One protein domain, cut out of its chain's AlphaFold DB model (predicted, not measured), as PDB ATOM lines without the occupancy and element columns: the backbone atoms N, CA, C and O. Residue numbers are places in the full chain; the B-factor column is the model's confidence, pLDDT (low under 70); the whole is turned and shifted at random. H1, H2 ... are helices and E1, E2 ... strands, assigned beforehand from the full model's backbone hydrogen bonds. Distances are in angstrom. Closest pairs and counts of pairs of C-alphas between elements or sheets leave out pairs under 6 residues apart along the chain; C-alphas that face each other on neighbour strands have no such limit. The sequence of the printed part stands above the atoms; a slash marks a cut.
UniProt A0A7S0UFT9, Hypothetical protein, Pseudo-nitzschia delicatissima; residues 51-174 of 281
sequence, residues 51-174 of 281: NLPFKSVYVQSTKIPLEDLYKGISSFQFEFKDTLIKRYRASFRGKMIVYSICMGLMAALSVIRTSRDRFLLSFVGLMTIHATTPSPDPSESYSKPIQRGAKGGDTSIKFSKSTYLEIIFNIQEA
ATOM      1  N   ASN A  51     -31.375 -13.072  62.003       53.56
ATOM      2  CA  ASN A  51     -31.778 -11.673  62.031       53.56
ATOM      3  C   ASN A  51     -30.791 -10.824  62.844       53.56
ATOM      4  O   ASN A  51     -31.171 -10.155  63.807       53.56
ATOM      5  N   LEU A  52     -29.506 -10.829  62.485       61.66
ATOM      6  CA  LEU A  52     -28.642  -9.738  62.936       61.66
ATOM      7  C   LEU A  52     -29.132  -8.438  62.265       61.66
ATOM      8  O   LEU A  52     -29.294  -8.410  61.046       61.66
ATOM      9  N   PRO A  53     -29.370  -7.341  63.010       70.69
ATOM     10  CA  PRO A  53     -29.921  -6.099  62.450       70.69
ATOM     11  C   PRO A  53     -28.915  -5.332  61.574       70.69
ATOM     12  O   PRO A  53     -29.198  -4.216  61.131       70.69
ATOM     13  N   PHE A  54     -27.725  -5.896  61.368       82.06
ATOM     14  CA  PHE A  54     -26.613  -5.267  60.685       82.06
ATOM     15  C   PHE A  54     -26.413  -5.932  59.325       82.06
ATOM     16  O   PHE A  54     -26.157  -7.131  59.237       82.06
ATOM     17  N   LYS A  55     -26.506  -5.136  58.262       89.81
ATOM     18  CA  LYS A  55     -26.182  -5.542  56.888       89.81
ATOM     19  C   LYS A  55     -25.524  -4.394  56.130       89.81
ATOM     20  O   LYS A  55     -25.694  -3.233  56.482       89.81
ATOM     21  N   SER A  56     -24.751  -4.671  55.097       91.19
ATOM     22  CA  SER A  56     -24.244  -3.628  54.209       91.19
ATOM     23  C   SER A  56     -25.235  -3.430  53.074       91.19
ATOM     24  O   SER A  56     -25.493  -4.352  52.305       91.19
ATOM     25  N   VAL A  57     -25.809  -2.226  52.987       94.56
ATOM     26  CA  VAL A  57     -26.859  -1.892  52.013       94.56
ATOM     27  C   VAL A  57     -26.277  -1.036  50.896       94.56
ATOM     28  O   VAL A  57     -26.082   0.181  51.027       94.56
ATOM     29  N   TYR A  58     -25.994  -1.680  49.775       95.25
ATOM     30  CA  TYR A  58     -25.535  -1.033  48.561       95.25
ATOM     31  C   TYR A  58     -26.723  -0.457  47.805       95.25
ATOM     32  O   TYR A  58     -27.732  -1.120  47.617       95.25
ATOM     33  N   VAL A  59     -26.595   0.790  47.359       95.38
ATOM     34  CA  VAL A  59     -27.617   1.456  46.548       95.38
ATOM     35  C   VAL A  59     -26.936   2.014  45.312       95.38
ATOM     36  O   VAL A  59     -26.010   2.827  45.435       95.38
ATOM     37  N   GLN A  60     -27.378   1.576  44.139       95.00
ATOM     38  CA  GLN A  60     -26.855   2.009  42.850       95.00
ATOM     39  C   GLN A  60     -28.008   2.388  41.925       95.00
ATOM     40  O   GLN A  60     -29.006   1.682  41.842       95.00
ATOM     41  N   SER A  61     -27.868   3.506  41.222       95.62
ATOM     42  CA  SER A  61     -28.810   3.871  40.169       95.62
ATOM     43  C   SER A  61     -28.377   3.255  38.845       95.62
ATOM     44  O   SER A  61     -27.211   3.389  38.464       95.62
ATOM     45  N   THR A  62     -29.318   2.646  38.130       95.69
ATOM     46  CA  THR A  62     -29.093   2.079  36.795       95.69
ATOM     47  C   THR A  62     -30.021   2.756  35.807       95.69
ATOM     48  O   THR A  62     -31.229   2.803  36.025       95.69
ATOM     49  N   LYS A  63     -29.453   3.308  34.733       96.44
ATOM     50  CA  LYS A  63     -30.227   3.950  33.670       96.44
ATOM     51  C   LYS A  63     -30.629   2.907  32.641       96.44
ATOM     52  O   LYS A  63     -29.752   2.214  32.135       96.44
ATOM     53  N   ILE A  64     -31.917   2.829  32.341       96.56
ATOM     54  CA  ILE A  64     -32.481   1.877  31.385       96.56
ATOM     55  C   ILE A  64     -33.183   2.668  30.270       96.56
ATOM     56  O   ILE A  64     -33.872   3.647  30.588       96.56
ATOM     57  N   PRO A  65     -32.977   2.312  28.988       96.12
ATOM     58  CA  PRO A  65     -33.692   2.904  27.857       96.12
ATOM     59  C   PRO A  65     -35.214   2.884  28.044       96.12
ATOM     60  O   PRO A  65     -35.760   2.001  28.709       96.12
ATOM     61  N   LEU A  66     -35.909   3.872  27.472       95.69
ATOM     62  CA  LEU A  66     -37.372   3.937  27.576       95.69
ATOM     63  C   LEU A  66     -38.021   2.775  26.822       95.69
ATOM     64  O   LEU A  66     -39.023   2.249  27.278       95.69
ATOM     65  N   GLU A  67     -37.434   2.383  25.700       95.75
ATOM     66  CA  GLU A  67     -37.837   1.291  24.820       95.75
ATOM     67  C   GLU A  67     -37.862  -0.035  25.584       95.75
ATOM     68  O   GLU A  67     -38.865  -0.746  25.592       95.75
ATOM     69  N   ASP A  68     -36.788  -0.313  26.317       95.56
ATOM     70  CA  ASP A  68     -36.640  -1.515  27.129       95.56
ATOM     71  C   ASP A  68     -37.659  -1.557  28.279       95.56
ATOM     72  O   ASP A  68     -38.292  -2.583  28.535       95.56
ATOM     73  N   LEU A  69     -37.878  -0.424  28.955       95.00
ATOM     74  CA  LEU A  69     -38.894  -0.310  30.007       95.00
ATOM     75  C   LEU A  69     -40.324  -0.380  29.447       95.00
ATOM     76  O   LEU A  69     -41.232  -0.849  30.135       95.00
ATOM     77  N   TYR A  70     -40.534   0.076  28.214       95.25
ATOM     78  CA  TYR A  70     -41.825   0.065  27.531       95.25
ATOM     79  C   TYR A  70     -42.235  -1.331  27.069       95.25
ATOM     80  O   TYR A  70     -43.417  -1.660  27.132       95.25
ATOM     81  N   LYS A  71     -41.284  -2.155  26.618       93.31
ATOM     82  CA  LYS A  71     -41.543  -3.550  26.228       93.31
ATOM     83  C   LYS A  71     -41.516  -4.509  27.412       93.31
ATOM     84  O   LYS A  71     -42.236  -5.501  27.418       93.31
ATOM     85  N   GLY A  72     -40.725  -4.181  28.430       93.12
ATOM     86  CA  GLY A  72     -40.329  -5.138  29.452       93.12
ATOM     87  C   GLY A  72     -39.163  -5.998  28.966       93.12
ATOM     88  O   GLY A  72     -38.935  -6.178  27.770       93.12
ATOM     89  N   ILE A  73     -38.397  -6.519  29.918       94.38
ATOM     90  CA  ILE A  73     -37.182  -7.292  29.658       94.38
ATOM     91  C   ILE A  73     -37.280  -8.579  30.467       94.38
ATOM     92  O   ILE A  73     -37.418  -8.531  31.688       94.38
ATOM     93  N   SER A  74     -37.179  -9.734  29.814       93.25
ATOM     94  CA  SER A  74     -37.249 -11.039  30.490       93.25
ATOM     95  C   SER A  74     -36.069 -11.287  31.436       93.25
ATOM     96  O   SER A  74     -36.210 -11.948  32.461       93.25
ATOM     97  N   SER A  75     -34.898 -10.738  31.120       94.75
ATOM     98  CA  SER A  75     -33.686 -10.864  31.926       94.75
ATOM     99  C   SER A  75     -32.799  -9.645  31.690       94.75
ATOM    100  O   SER A  75     -32.191  -9.514  30.629       94.75
ATOM    101  N   PHE A  76     -32.754  -8.725  32.656       95.25
ATOM    102  CA  PHE A  76     -31.865  -7.567  32.603       95.25
ATOM    103  C   PHE A  76     -30.685  -7.769  33.546       95.25
ATOM    104  O   PHE A  76     -30.869  -7.916  34.757       95.25
ATOM    105  N   GLN A  77     -29.472  -7.735  32.996       95.38
ATOM    106  CA  GLN A  77     -28.246  -7.860  33.771       95.38
ATOM    107  C   GLN A  77     -27.826  -6.500  34.344       95.38
ATOM    108  O   GLN A  77     -27.456  -5.576  33.624       95.38
ATOM    109  N   PHE A  78     -27.849  -6.390  35.668       94.12
ATOM    110  CA  PHE A  78     -27.380  -5.229  36.405       94.12
ATOM    111  C   PHE A  78     -25.863  -5.288  36.585       94.12
ATOM    112  O   PHE A  78     -25.315  -6.224  37.168       94.12
ATOM    113  N   GLU A  79     -25.179  -4.244  36.122       92.38
ATOM    114  CA  GLU A  79     -23.746  -4.073  36.339       92.38
ATOM    115  C   GLU A  79     -23.494  -3.443  37.718       92.38
ATOM    116  O   GLU A  79     -23.782  -2.260  37.958       92.38
ATOM    117  N   PHE A  80     -22.936  -4.226  38.639       92.31
ATOM    118  CA  PHE A  80     -22.551  -3.728  39.951       92.31
ATOM    119  C   PHE A  80     -21.156  -3.092  39.910       92.31
ATOM    120  O   PHE A  80     -20.181  -3.727  39.518       92.31
ATOM    121  N   LYS A  81     -21.041  -1.832  40.346       91.81
ATOM    122  CA  LYS A  81     -19.755  -1.114  40.396       91.81
ATOM    123  C   LYS A  81     -19.337  -0.871  41.836       91.81
ATOM    124  O   LYS A  81     -19.753   0.143  42.417       91.81
ATOM    125  N   ASP A  82     -18.496  -1.750  42.381       89.75
ATOM    126  CA  ASP A  82     -17.951  -1.569  43.729       89.75
ATOM    127  C   ASP A  82     -16.852  -0.506  43.764       89.75
ATOM    128  O   ASP A  82     -16.012  -0.411  42.872       89.75
ATOM    129  N   THR A  83     -16.829   0.274  44.840       91.81
ATOM    130  CA  THR A  83     -15.669   1.088  45.214       91.81
ATOM    131  C   THR A  83     -15.544   1.098  46.731       91.81
ATOM    132  O   THR A  83     -16.550   1.035  47.439       91.81
ATOM    133  N   LEU A  84     -14.328   1.263  47.261       90.19
ATOM    134  CA  LEU A  84     -14.090   1.305  48.713       90.19
ATOM    135  C   LEU A  84     -14.999   2.316  49.431       90.19
ATOM    136  O   LEU A  84     -15.588   2.018  50.467       90.19
ATOM    137  N   ILE A  85     -15.181   3.502  48.845       91.81
ATOM    138  CA  ILE A  85     -16.056   4.542  49.401       91.81
ATOM    139  C   ILE A  85     -17.518   4.075  49.432       91.81
ATOM    140  O   ILE A  85     -18.222   4.311  50.417       91.81
ATOM    141  N   LYS A  86     -17.997   3.410  48.371       92.00
ATOM    142  CA  LYS A  86     -19.358   2.857  48.328       92.00
ATOM    143  C   LYS A  86     -19.539   1.749  49.359       92.00
ATOM    144  O   LYS A  86     -20.565   1.753  50.030       92.00
ATOM    145  N   ARG A  87     -18.543   0.879  49.532       91.62
ATOM    146  CA  ARG A  87     -18.524  -0.189  50.539       91.62
ATOM    147  C   ARG A  87     -18.676   0.357  51.958       91.62
ATOM    148  O   ARG A  87     -19.563  -0.081  52.694       91.62
ATOM    149  N   TYR A  88     -17.906   1.380  52.328       93.06
ATOM    150  CA  TYR A  88     -18.076   2.015  53.638       93.06
ATOM    151  C   TYR A  88     -19.444   2.685  53.771       93.06
ATOM    152  O   TYR A  88     -20.149   2.435  54.744       93.06
ATOM    153  N   ARG A  89     -19.887   3.465  52.773       95.19
ATOM    154  CA  ARG A  89     -21.225   4.088  52.788       95.19
ATOM    155  C   ARG A  89     -22.351   3.060  52.929       95.19
ATOM    156  O   ARG A  89     -23.299   3.308  53.667       95.19
ATOM    157  N   ALA A  90     -22.252   1.922  52.248       94.06
ATOM    158  CA  ALA A  90     -23.213   0.828  52.351       94.06
ATOM    159  C   ALA A  90     -23.267   0.247  53.771       94.06
ATOM    160  O   ALA A  90     -24.344  -0.003  54.312       94.06
ATOM    161  N   SER A  91     -22.103   0.120  54.397       92.75
ATOM    162  CA  SER A  91     -21.950  -0.415  55.752       92.75
ATOM    163  C   SER A  91     -22.415   0.561  56.829       92.75
ATOM    164  O   SER A  91     -22.952   0.138  57.848       92.75
ATOM    165  N   PHE A  92     -22.286   1.870  56.597       94.00
ATOM    166  CA  PHE A  92     -22.948   2.887  57.419       94.00
ATOM    167  C   PHE A  92     -24.474   2.785  57.306       94.00
ATOM    168  O   PHE A  92     -25.158   2.792  58.327       94.00
ATOM    169  N   ARG A  93     -25.019   2.643  56.087       92.81
ATOM    170  CA  ARG A  93     -26.477   2.606  55.862       92.81
ATOM    171  C   ARG A  93     -27.177   1.469  56.593       92.81
ATOM    172  O   ARG A  93     -28.210   1.709  57.205       92.81
ATOM    173  N   GLY A  94     -26.632   0.257  56.545       90.25
ATOM    174  CA  GLY A  94     -27.194  -0.867  57.296       90.25
ATOM    175  C   GLY A  94     -26.421  -1.201  58.572       90.25
ATOM    176  O   GLY A  94     -26.513  -2.312  59.082       90.25
ATOM    177  N   LYS A  95     -25.691  -0.220  59.120       91.88
ATOM    178  CA  LYS A  95     -25.080  -0.254  60.458       91.88
ATOM    179  C   LYS A  95     -23.997  -1.329  60.686       91.88
ATOM    180  O   LYS A  95     -23.486  -1.414  61.799       91.88
ATOM    181  N   MET A  96     -23.564  -2.072  59.661       90.62
ATOM    182  CA  MET A  96     -22.423  -3.008  59.743       90.62
ATOM    183  C   MET A  96     -21.125  -2.350  60.197       90.62
ATOM    184  O   MET A  96     -20.298  -2.993  60.834       90.62
ATOM    185  N   ILE A  97     -20.958  -1.056  59.927       91.62
ATOM    186  CA  ILE A  97     -19.749  -0.335  60.329       91.62
ATOM    187  C   ILE A  97     -19.518  -0.362  61.848       91.62
ATOM    188  O   ILE A  97     -18.373  -0.367  62.282       91.62
ATOM    189  N   VAL A  98     -20.582  -0.412  62.658       90.62
ATOM    190  CA  VAL A  98     -20.470  -0.468  64.124       90.62
ATOM    191  C   VAL A  98     -19.817  -1.780  64.541       90.62
ATOM    192  O   VAL A  98     -18.854  -1.772  65.302       90.62
ATOM    193  N   TYR A  99     -20.285  -2.891  63.970       89.50
ATOM    194  CA  TYR A  99     -19.686  -4.204  64.175       89.50
ATOM    195  C   TYR A  99     -18.212  -4.215  63.743       89.50
ATOM    196  O   TYR A  99     -17.346  -4.622  64.518       89.50
ATOM    197  N   SER A 100     -17.906  -3.684  62.555       89.94
ATOM    198  CA  SER A 100     -16.531  -3.598  62.051       89.94
ATOM    199  C   SER A 100     -15.619  -2.763  62.954       89.94
ATOM    200  O   SER A 100     -14.482  -3.163  63.201       89.94
ATOM    201  N   ILE A 101     -16.101  -1.634  63.489       91.94
ATOM    202  CA  ILE A 101     -15.351  -0.795  64.436       91.94
ATOM    203  C   ILE A 101     -15.114  -1.539  65.753       91.94
ATOM    204  O   ILE A 101     -13.987  -1.529  66.244       91.94
ATOM    205  N   CYS A 102     -16.125  -2.213  66.309       92.00
ATOM    206  CA  CYS A 102     -15.965  -3.020  67.523       92.00
ATOM    207  C   CYS A 102     -14.913  -4.118  67.327       92.00
ATOM    208  O   CYS A 102     -14.016  -4.263  68.155       92.00
ATOM    209  N   MET A 103     -14.966  -4.839  66.203       89.88
ATOM    210  CA  MET A 103     -13.970  -5.858  65.862       89.88
ATOM    211  C   MET A 103     -12.576  -5.256  65.665       89.88
ATOM    212  O   MET A 103     -11.595  -5.802  66.168       89.88
ATOM    213  N   GLY A 104     -12.482  -4.107  64.992       90.56
ATOM    214  CA  GLY A 104     -11.223  -3.387  64.811       90.56
ATOM    215  C   GLY A 104     -10.615  -2.907  66.123       90.56
ATOM    216  O   GLY A 104      -9.408  -3.035  66.316       90.56
ATOM    217  N   LEU A 105     -11.437  -2.427  67.056       90.44
ATOM    218  CA  LEU A 105     -10.996  -2.021  68.386       90.44
ATOM    219  C   LEU A 105     -10.529  -3.225  69.209       90.44
ATOM    220  O   LEU A 105      -9.462  -3.162  69.808       90.44
ATOM    221  N   MET A 106     -11.261  -4.342  69.191       90.00
ATOM    222  CA  MET A 106     -10.841  -5.575  69.868       90.00
ATOM    223  C   MET A 106      -9.511  -6.111  69.313       90.00
ATOM    224  O   MET A 106      -8.627  -6.489  70.085       90.00
ATOM    225  N   ALA A 107      -9.327  -6.074  67.990       87.94
ATOM    226  CA  ALA A 107      -8.065  -6.433  67.350       87.94
ATOM    227  C   ALA A 107      -6.931  -5.473  67.754       87.94
ATOM    228  O   ALA A 107      -5.859  -5.919  68.160       87.94
ATOM    229  N   ALA A 108      -7.178  -4.164  67.733       86.38
ATOM    230  CA  ALA A 108      -6.226  -3.147  68.169       86.38
ATOM    231  C   ALA A 108      -5.815  -3.317  69.646       86.38
ATOM    232  O   ALA A 108      -4.624  -3.289  69.956       86.38
ATOM    233  N   LEU A 109      -6.770  -3.571  70.551       86.12
ATOM    234  CA  LEU A 109      -6.517  -3.827  71.976       86.12
ATOM    235  C   LEU A 109      -5.600  -5.040  72.193       86.12
ATOM    236  O   LEU A 109      -4.753  -5.015  73.087       86.12
ATOM    237  N   SER A 110      -5.728  -6.087  71.371       82.88
ATOM    238  CA  SER A 110      -4.847  -7.261  71.455       82.88
ATOM    239  C   SER A 110      -3.382  -6.925  71.138       82.88
ATOM    240  O   SER A 110      -2.473  -7.519  71.716       82.88
ATOM    241  N   VAL A 111      -3.160  -5.908  70.299       82.44
ATOM    242  CA  VAL A 111      -1.838  -5.434  69.864       82.44
ATOM    243  C   VAL A 111      -1.249  -4.371  70.807       82.44
ATOM    244  O   VAL A 111      -0.026  -4.245  70.878       82.44
ATOM    245  N   ILE A 112      -2.068  -3.670  71.612       81.69
ATOM    246  CA  ILE A 112      -1.583  -2.767  72.689       81.69
ATOM    247  C   ILE A 112      -0.648  -3.502  73.642       81.69
ATOM    248  O   ILE A 112       0.342  -2.947  74.115       81.69
ATOM    249  N   ARG A 113      -0.984  -4.756  73.958       71.88
ATOM    250  CA  ARG A 113      -0.221  -5.546  74.927       71.88
ATOM    251  C   ARG A 113       1.164  -5.926  74.413       71.88
ATOM    252  O   ARG A 113       2.056  -6.146  75.222       71.88
ATOM    253  N   THR A 114       1.345  -6.005  73.098       75.38
ATOM    254  CA  THR A 114       2.579  -6.491  72.469       75.38
ATOM    255  C   THR A 114       3.409  -5.385  71.829       75.38
ATOM    256  O   THR A 114       4.616  -5.554  71.679       75.38
ATOM    257  N   SER A 115       2.813  -4.241  71.487       74.06
ATOM    258  CA  SER A 115       3.519  -3.129  70.848       74.06
ATOM    259  C   SER A 115       3.170  -1.787  71.493       74.06
ATOM    260  O   SER A 115       2.008  -1.472  71.735       74.06
ATOM    261  N   ARG A 116       4.194  -0.964  71.751       77.12
ATOM    262  CA  ARG A 116       4.023   0.438  72.182       77.12
ATOM    263  C   ARG A 116       3.748   1.389  71.013       77.12
ATOM    264  O   ARG A 116       3.496   2.572  71.240       77.12
ATOM    265  N   ASP A 117       3.819   0.892  69.781       84.75
ATOM    266  CA  ASP A 117       3.662   1.706  68.584       84.75
ATOM    267  C   ASP A 117       2.179   1.961  68.270       84.75
ATOM    268  O   ASP A 117       1.419   1.076  67.869       84.75
ATOM    269  N   ARG A 118       1.770   3.221  68.436       82.75
ATOM    270  CA  ARG A 118       0.405   3.693  68.169       82.75
ATOM    271  C   ARG A 118       0.044   3.615  66.680       82.75
ATOM    272  O   ARG A 118      -1.142   3.513  66.350       82.75
ATOM    273  N   PHE A 119       1.036   3.653  65.787       85.75
ATOM    274  CA  PHE A 119       0.819   3.541  64.347       85.75
ATOM    275  C   PHE A 119       0.377   2.127  63.966       85.75
ATOM    276  O   PHE A 119      -0.669   1.960  63.333       85.75
ATOM    277  N   LEU A 120       1.114   1.109  64.424       84.94
ATOM    278  CA  LEU A 120       0.794  -0.297  64.173       84.94
ATOM    279  C   LEU A 120      -0.614  -0.655  64.665       84.94
ATOM    280  O   LEU A 120      -1.373  -1.326  63.967       84.94
ATOM    281  N   LEU A 121      -0.988  -0.148  65.838       84.25
ATOM    282  CA  LEU A 121      -2.319  -0.340  66.400       84.25
ATOM    283  C   LEU A 121      -3.430   0.215  65.503       84.25
ATOM    284  O   LEU A 121      -4.423  -0.465  65.236       84.25
ATOM    285  N   SER A 122      -3.248   1.448  65.028       85.62
ATOM    286  CA  SER A 122      -4.210   2.116  64.147       85.62
ATOM    287  C   SER A 122      -4.332   1.379  62.812       85.62
ATOM    288  O   SER A 122      -5.436   1.194  62.300       85.62
ATOM    289  N   PHE A 123      -3.207   0.892  62.282       90.00
ATOM    290  CA  PHE A 123      -3.162   0.105  61.055       90.00
ATOM    291  C   PHE A 123      -3.907  -1.232  61.197       90.00
ATOM    292  O   PHE A 123      -4.756  -1.544  60.365       90.00
ATOM    293  N   VAL A 124      -3.663  -1.997  62.268       88.50
ATOM    294  CA  VAL A 124      -4.353  -3.278  62.519       88.50
ATOM    295  C   VAL A 124      -5.855  -3.074  62.703       88.50
ATOM    296  O   VAL A 124      -6.653  -3.819  62.125       88.50
ATOM    297  N   GLY A 125      -6.256  -2.047  63.458       88.94
ATOM    298  CA  GLY A 125      -7.666  -1.694  63.620       88.94
ATOM    299  C   GLY A 125      -8.333  -1.370  62.281       88.94
ATOM    300  O   GLY A 125      -9.383  -1.928  61.966       88.94
ATOM    301  N   LEU A 126      -7.692  -0.541  61.449       90.06
ATOM    302  CA  LEU A 126      -8.211  -0.164  60.133       90.06
ATOM    303  C   LEU A 126      -8.292  -1.356  59.168       90.06
ATOM    304  O   LEU A 126      -9.300  -1.519  58.482       90.06
ATOM    305  N   MET A 127      -7.269  -2.214  59.140       90.56
ATOM    306  CA  MET A 127      -7.262  -3.426  58.314       90.56
ATOM    307  C   MET A 127      -8.362  -4.401  58.734       90.56
ATOM    308  O   MET A 127      -9.017  -4.997  57.881       90.56
ATOM    309  N   THR A 128      -8.618  -4.518  60.038       87.62
ATOM    310  CA  THR A 128      -9.707  -5.348  60.566       87.62
ATOM    311  C   THR A 128     -11.069  -4.775  60.184       87.62
ATOM    312  O   THR A 128     -11.944  -5.517  59.739       87.62
ATOM    313  N   ILE A 129     -11.255  -3.455  60.282       88.44
ATOM    314  CA  ILE A 129     -12.477  -2.787  59.808       88.44
ATOM    315  C   ILE A 129     -12.681  -3.074  58.317       88.44
ATOM    316  O   ILE A 129     -13.774  -3.457  57.907       88.44
ATOM    317  N   HIS A 130     -11.626  -2.944  57.512       90.25
ATOM    318  CA  HIS A 130     -11.699  -3.203  56.079       90.25
ATOM    319  C   HIS A 130     -12.063  -4.662  55.766       90.25
ATOM    320  O   HIS A 130     -12.954  -4.903  54.955       90.25
ATOM    321  N   ALA A 131     -11.424  -5.621  56.440       87.81
ATOM    322  CA  ALA A 131     -11.640  -7.052  56.236       87.81
ATOM    323  C   ALA A 131     -13.014  -7.541  56.723       87.81
ATOM    324  O   ALA A 131     -13.576  -8.469  56.152       87.81
ATOM    325  N   THR A 132     -13.567  -6.919  57.768       86.00
ATOM    326  CA  THR A 132     -14.892  -7.267  58.316       86.00
ATOM    327  C   THR A 132     -16.040  -6.559  57.603       86.00
ATOM    328  O   THR A 132     -17.202  -6.873  57.854       86.00
ATOM    329  N   THR A 133     -15.740  -5.597  56.730       86.75
ATOM    330  CA  THR A 133     -16.754  -4.923  55.928       86.75
ATOM    331  C   THR A 133     -17.078  -5.786  54.705       86.75
ATOM    332  O   THR A 133     -16.219  -5.907  53.826       86.75
ATOM    333  N   PRO A 134     -18.285  -6.376  54.605       86.50
ATOM    334  CA  PRO A 134     -18.596  -7.304  53.525       86.50
ATOM    335  C   PRO A 134     -18.533  -6.596  52.171       86.50
ATOM    336  O   PRO A 134     -18.906  -5.428  52.041       86.50
ATOM    337  N   SER A 135     -18.044  -7.322  51.169       86.62
ATOM    338  CA  SER A 135     -17.971  -6.894  49.777       86.62
ATOM    339  C   SER A 135     -18.774  -7.866  48.926       86.62
ATOM    340  O   SER A 135     -18.652  -9.071  49.140       86.62
ATOM    341  N   PRO A 136     -19.552  -7.382  47.951       86.75
ATOM    342  CA  PRO A 136     -20.164  -8.259  46.968       86.75
ATOM    343  C   PRO A 136     -19.088  -8.854  46.057       86.75
ATOM    344  O   PRO A 136     -18.043  -8.232  45.830       86.75
ATOM    345  N   ASP A 137     -19.352 -10.057  45.555       83.94
ATOM    346  CA  ASP A 137     -18.469 -10.743  44.619       83.94
ATOM    347  C   ASP A 137     -18.538 -10.045  43.244       83.94
ATOM    348  O   ASP A 137     -19.634  -9.853  42.707       83.94
ATOM    349  N   PRO A 138     -17.400  -9.618  42.662       76.50
ATOM    350  CA  PRO A 138     -17.378  -8.974  41.349       76.50
ATOM    351  C   PRO A 138     -17.717  -9.922  40.191       76.50
ATOM    352  O   PRO A 138     -18.071  -9.447  39.114       76.50
ATOM    353  N   SER A 139     -17.585 -11.239  40.378       76.19
ATOM    354  CA  SER A 139     -17.916 -12.246  39.362       76.19
ATOM    355  C   SER A 139     -19.409 -12.575  39.307       76.19
ATOM    356  O   SER A 139     -19.879 -13.258  38.397       76.19
ATOM    357  N   GLU A 140     -20.169 -12.067  40.272       84.62
ATOM    358  CA  GLU A 140     -21.565 -12.399  40.441       84.62
ATOM    359  C   GLU A 140     -22.464 -11.646  39.455       84.62
ATOM    360  O   GLU A 140     -22.415 -10.421  39.328       84.62
ATOM    361  N   SER A 141     -23.337 -12.387  38.771       87.19
ATOM    362  CA  SER A 141     -24.362 -11.797  37.917       87.19
ATOM    363  C   SER A 141     -25.611 -11.449  38.731       87.19
ATOM    364  O   SER A 141     -26.154 -12.250  39.502       87.19
ATOM    365  N   TYR A 142     -26.079 -10.218  38.551       91.88
ATOM    366  CA  TYR A 142     -27.341  -9.735  39.100       91.88
ATOM    367  C   TYR A 142     -28.303  -9.609  37.934       91.88
ATOM    368  O   TYR A 142     -28.245  -8.626  37.207       91.88
ATOM    369  N   SER A 143     -29.148 -10.612  37.708       94.31
ATOM    370  CA  SER A 143     -30.181 -10.535  36.676       94.31
ATOM    371  C   SER A 143     -31.568 -10.638  37.285       94.31
ATOM    372  O   SER A 143     -31.789 -11.412  38.219       94.31
ATOM    373  N   LYS A 144     -32.501  -9.839  36.768       94.56
ATOM    374  CA  LYS A 144     -33.923  -9.942  37.096       94.56
ATOM    375  C   LYS A 144     -34.771  -9.507  35.897       94.56
ATOM    376  O   LYS A 144     -34.361  -8.573  35.203       94.56
ATOM    377  N   PRO A 145     -35.942 -10.125  35.658       94.62
ATOM    378  CA  PRO A 145     -36.920  -9.566  34.738       94.62
ATOM    379  C   PRO A 145     -37.348  -8.166  35.180       94.62
ATOM    380  O   PRO A 145     -37.510  -7.890  36.374       94.62
ATOM    381  N   ILE A 146     -37.565  -7.294  34.202       93.88
ATOM    382  CA  ILE A 146     -38.156  -5.973  34.382       93.88
ATOM    383  C   ILE A 146     -39.519  -5.993  33.715       93.88
ATOM    384  O   ILE A 146     -39.634  -6.239  32.516       93.88
ATOM    385  N   GLN A 147     -40.550  -5.733  34.513       91.94
ATOM    386  CA  GLN A 147     -41.920  -5.710  34.027       91.94
ATOM    387  C   GLN A 147     -42.123  -4.599  33.002       91.94
ATOM    388  O   GLN A 147     -41.567  -3.500  33.118       91.94
ATOM    389  N   ARG A 148     -42.971  -4.898  32.021       92.75
ATOM    390  CA  ARG A 148     -43.434  -3.929  31.042       92.75
ATOM    391  C   ARG A 148     -44.073  -2.739  31.755       92.75
ATOM    392  O   ARG A 148     -44.892  -2.894  32.655       92.75
ATOM    393  N   GLY A 149     -43.670  -1.539  31.367       92.69
ATOM    394  CA  GLY A 149     -44.196  -0.303  31.928       92.69
ATOM    395  C   GLY A 149     -43.612   0.116  33.278       92.69
ATOM    396  O   GLY A 149     -44.075   1.109  33.854       92.69
ATOM    397  N   ALA A 150     -42.567  -0.562  33.767       92.25
ATOM    398  CA  ALA A 150     -41.887  -0.198  35.007       92.25
ATOM    399  C   ALA A 150     -41.501   1.293  35.041       92.25
ATOM    400  O   ALA A 150     -41.084   1.883  34.041       92.25
ATOM    401  N   LYS A 151     -41.677   1.930  36.205       91.44
ATOM    402  CA  LYS A 151     -41.433   3.367  36.391       91.44
ATOM    403  C   LYS A 151     -40.034   3.645  36.914       91.44
ATOM    404  O   LYS A 151     -39.648   3.122  37.963       91.44
ATOM    405  N   GLY A 152     -39.293   4.496  36.207       88.25
ATOM    406  CA  GLY A 152     -38.022   5.012  36.699       88.25
ATOM    407  C   GLY A 152     -38.218   5.876  37.945       88.25
ATOM    408  O   GLY A 152     -39.212   6.583  38.087       88.25
ATOM    409  N   GLY A 153     -37.263   5.822  38.867       83.69
ATOM    410  CA  GLY A 153     -37.267   6.552  40.135       83.69
ATOM    411  C   GLY A 153     -37.973   5.814  41.271       83.69
ATOM    412  O   GLY A 153     -37.459   5.819  42.385       83.69
ATOM    413  N   ASP A 154     -39.078   5.125  40.977       84.38
ATOM    414  CA  ASP A 154     -39.906   4.463  41.998       84.38
ATOM    415  C   ASP A 154     -39.620   2.956  42.112       84.38
ATOM    416  O   ASP A 154     -39.895   2.332  43.138       84.38
ATOM    417  N   THR A 155     -39.040   2.353  41.069       90.31
ATOM    418  CA  THR A 155     -38.742   0.917  41.055       90.31
ATOM    419  C   THR A 155     -37.358   0.649  41.642       90.31
ATOM    420  O   THR A 155     -36.338   1.074  41.091       90.31
ATOM    421  N   SER A 156     -37.324  -0.100  42.746       93.88
ATOM    422  CA  SER A 156     -36.091  -0.610  43.350       93.88
ATOM    423  C   SER A 156     -36.050  -2.133  43.268       93.88
ATOM    424  O   SER A 156     -36.979  -2.826  43.683       93.88
ATOM    425  N   ILE A 157     -34.967  -2.663  42.712       93.88
ATOM    426  CA  ILE A 157     -34.728  -4.099  42.616       93.88
ATOM    427  C   ILE A 157     -33.719  -4.482  43.684       93.88
ATOM    428  O   ILE A 157     -32.586  -4.006  43.684       93.88
ATOM    429  N   LYS A 158     -34.153  -5.348  44.595       94.44
ATOM    430  CA  LYS A 158     -33.349  -5.826  45.715       94.44
ATOM    431  C   LYS A 158     -32.801  -7.216  45.424       94.44
ATOM    432  O   LYS A 158     -33.552  -8.104  45.026       94.44
ATOM    433  N   PHE A 159     -31.516  -7.389  45.695       93.12
ATOM    434  CA  PHE A 159     -30.819  -8.664  45.735       93.12
ATOM    435  C   PHE A 159     -30.274  -8.847  47.153       93.12
ATOM    436  O   PHE A 159     -29.402  -8.098  47.589       93.12
ATOM    437  N   SER A 160     -30.831  -9.806  47.890       88.81
ATOM    438  CA  SER A 160     -30.357 -10.209  49.219       88.81
ATOM    439  C   SER A 160     -29.846 -11.635  49.096       88.81
ATOM    440  O   SER A 160     -30.637 -12.570  49.118       88.81
ATOM    441  N   LYS A 161     -28.545 -11.779  48.841       77.06
ATOM    442  CA  LYS A 161     -27.915 -13.092  48.633       77.06
ATOM    443  C   LYS A 161     -27.227 -13.632  49.881       77.06
ATOM    444  O   LYS A 161     -26.981 -14.823  49.957       77.06
ATOM    445  N   SER A 162     -26.926 -12.772  50.850       80.94
ATOM    446  CA  SER A 162     -26.424 -13.185  52.157       80.94
ATOM    447  C   SER A 162     -27.068 -12.350  53.254       80.94
ATOM    448  O   SER A 162     -27.524 -11.228  53.020       80.94
ATOM    449  N   THR A 163     -27.065 -12.872  54.478       81.38
ATOM    450  CA  THR A 163     -27.643 -12.209  55.660       81.38
ATOM    451  C   THR A 163     -27.030 -10.827  55.926       81.38
ATOM    452  O   THR A 163     -27.682  -9.947  56.483       81.38
ATOM    453  N   TYR A 164     -25.787 -10.606  55.487       86.12
ATOM    454  CA  TYR A 164     -25.010  -9.397  55.765       86.12
ATOM    455  C   TYR A 164     -24.927  -8.423  54.589       86.12
ATOM    456  O   TYR A 164     -24.282  -7.381  54.723       86.12
ATOM    457  N   LEU A 165     -25.529  -8.733  53.436       90.25
ATOM    458  CA  LEU A 165     -25.366  -7.934  52.225       90.25
ATOM    459  C   LEU A 165     -26.673  -7.815  51.439       90.25
ATOM    460  O   LEU A 165     -27.272  -8.799  51.014       90.25
ATOM    461  N   GLU A 166     -27.070  -6.571  51.187       93.06
ATOM    462  CA  GLU A 166     -28.203  -6.234  50.331       93.06
ATOM    463  C   GLU A 166     -27.742  -5.262  49.246       93.06
ATOM    464  O   GLU A 166     -27.124  -4.234  49.535       93.06
ATOM    465  N   ILE A 167     -28.069  -5.568  47.994       94.50
ATOM    466  CA  ILE A 167     -27.838  -4.682  46.855       94.50
ATOM    467  C   ILE A 167     -29.177  -4.212  46.323       94.50
ATOM    468  O   ILE A 167     -30.049  -5.011  45.993       94.50
ATOM    469  N   ILE A 168     -29.327  -2.899  46.226       95.50
ATOM    470  CA  ILE A 168     -30.522  -2.232  45.736       95.50
ATOM    471  C   ILE A 168     -30.154  -1.470  44.466       95.50
ATOM    472  O   ILE A 168     -29.374  -0.513  44.501       95.50
ATOM    473  N   PHE A 169     -30.744  -1.876  43.347       96.50
ATOM    474  CA  PHE A 169     -30.685  -1.135  42.098       96.50
ATOM    475  C   PHE A 169     -31.935  -0.274  41.951       96.50
ATOM    476  O   PHE A 169     -33.043  -0.789  41.825       96.50
ATOM    477  N   ASN A 170     -31.752   1.042  41.953       96.38
ATOM    478  CA  ASN A 170     -32.815   1.991  41.654       96.38
ATOM    479  C   ASN A 170     -32.845   2.221  40.145       96.38
ATOM    480  O   ASN A 170     -31.881   2.743  39.572       96.38
ATOM    481  N   ILE A 171     -33.941   1.836  39.501       95.88
ATOM    482  CA  ILE A 171     -34.107   2.041  38.064       95.88
ATOM    483  C   ILE A 171     -34.295   3.532  37.808       95.88
ATOM    484  O   ILE A 171     -35.080   4.195  38.478       95.88
ATOM    485  N   GLN A 172     -33.587   4.067  36.827       96.25
ATOM    486  CA  GLN A 172     -33.786   5.409  36.303       96.25
ATOM    487  C   GLN A 172     -34.055   5.319  34.808       96.25
ATOM    488  O   GLN A 172     -33.429   4.536  34.099       96.25
ATOM    489  N   GLU A 173     -34.966   6.146  34.321       96.00
ATOM    490  CA  GLU A 173     -35.222   6.266  32.889       96.00
ATOM    491  C   GLU A 173     -34.052   7.000  32.221       96.00
ATOM    492  O   GLU A 173     -33.632   8.079  32.658       96.00
ATOM    493  N   ALA A 174     -33.487   6.401  31.175       96.12
ATOM    494  CA  ALA A 174     -32.529   7.078  30.317       96.12
ATOM    495  C   ALA A 174     -33.232   8.185  29.514       96.12
ATOM    496  O   ALA A 174     -34.440   8.168  29.311       96.12
TER     497      ALA A 174
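This is residues 51 to 174 of the 281 residues of the protein "Hypothetical protein" of Pseudo-nitzschia delicatissima (UniProt A0A7S0UFT9). A long rod has a small sandwich at one end, the three-stranded sheet E1 E5 E4 face to face with the strand pair E2 E3, their strands crossed at 49 degrees, and a helical hairpin, H3 and H4, at the other. H2 sits between them, and short H1 is at the sandwich's far end. The 124 printed residues run E1 H1 E2 H2 H3 H4 E3 E4 E5; the larger sheet is mixed, the smaller antiparallel, the class mixed. The whole is loose, with a radius of gyration of the C-alphas of 18.9 A, spanning 65 by 27 by 23 A.

Start at E1, residues 56 to 64, parallel to E5, residues 165 to 173; N 58 and O 166 are 2.8 A apart. E4, residues 156 to 162, forms an antiparallel hairpin with E5, with N 157 and O 169 2.8 A apart. H1, residues 66 to 71, only grazes this twisted sheet. Next, E2, residues 73 to 78, is antiparallel to E3, residues 142 to 146; N 78 and O 142 are 2.7 A apart. H2, residues 84 to 93, stands only just at the sheet's level, height 3.8 A; the C-alphas of Ser 56 and Ser 91 are closest, 4.2 A. H3, residues 96 to 112, and H4, residues 118 to 132, touch, closest at C-alphas 104 and 125, 4.1 A. In each helix every O i to N i+4 pair is within hydrogen-bond range.

Find C-alpha 56 at (-24.244, -3.628, 54.209); E1 runs 24.9 A. H3 covers 24.5 A, H4 21.2 A. E5 covers 25.9 A, ending at (-35.222, 6.266, 32.889).

The farthest C-alphas, Lys 71 and Arg 116, are 64.8 A apart. The printed part has no cut and no long link; look for pLDDT under 70 at residues 51 to 52.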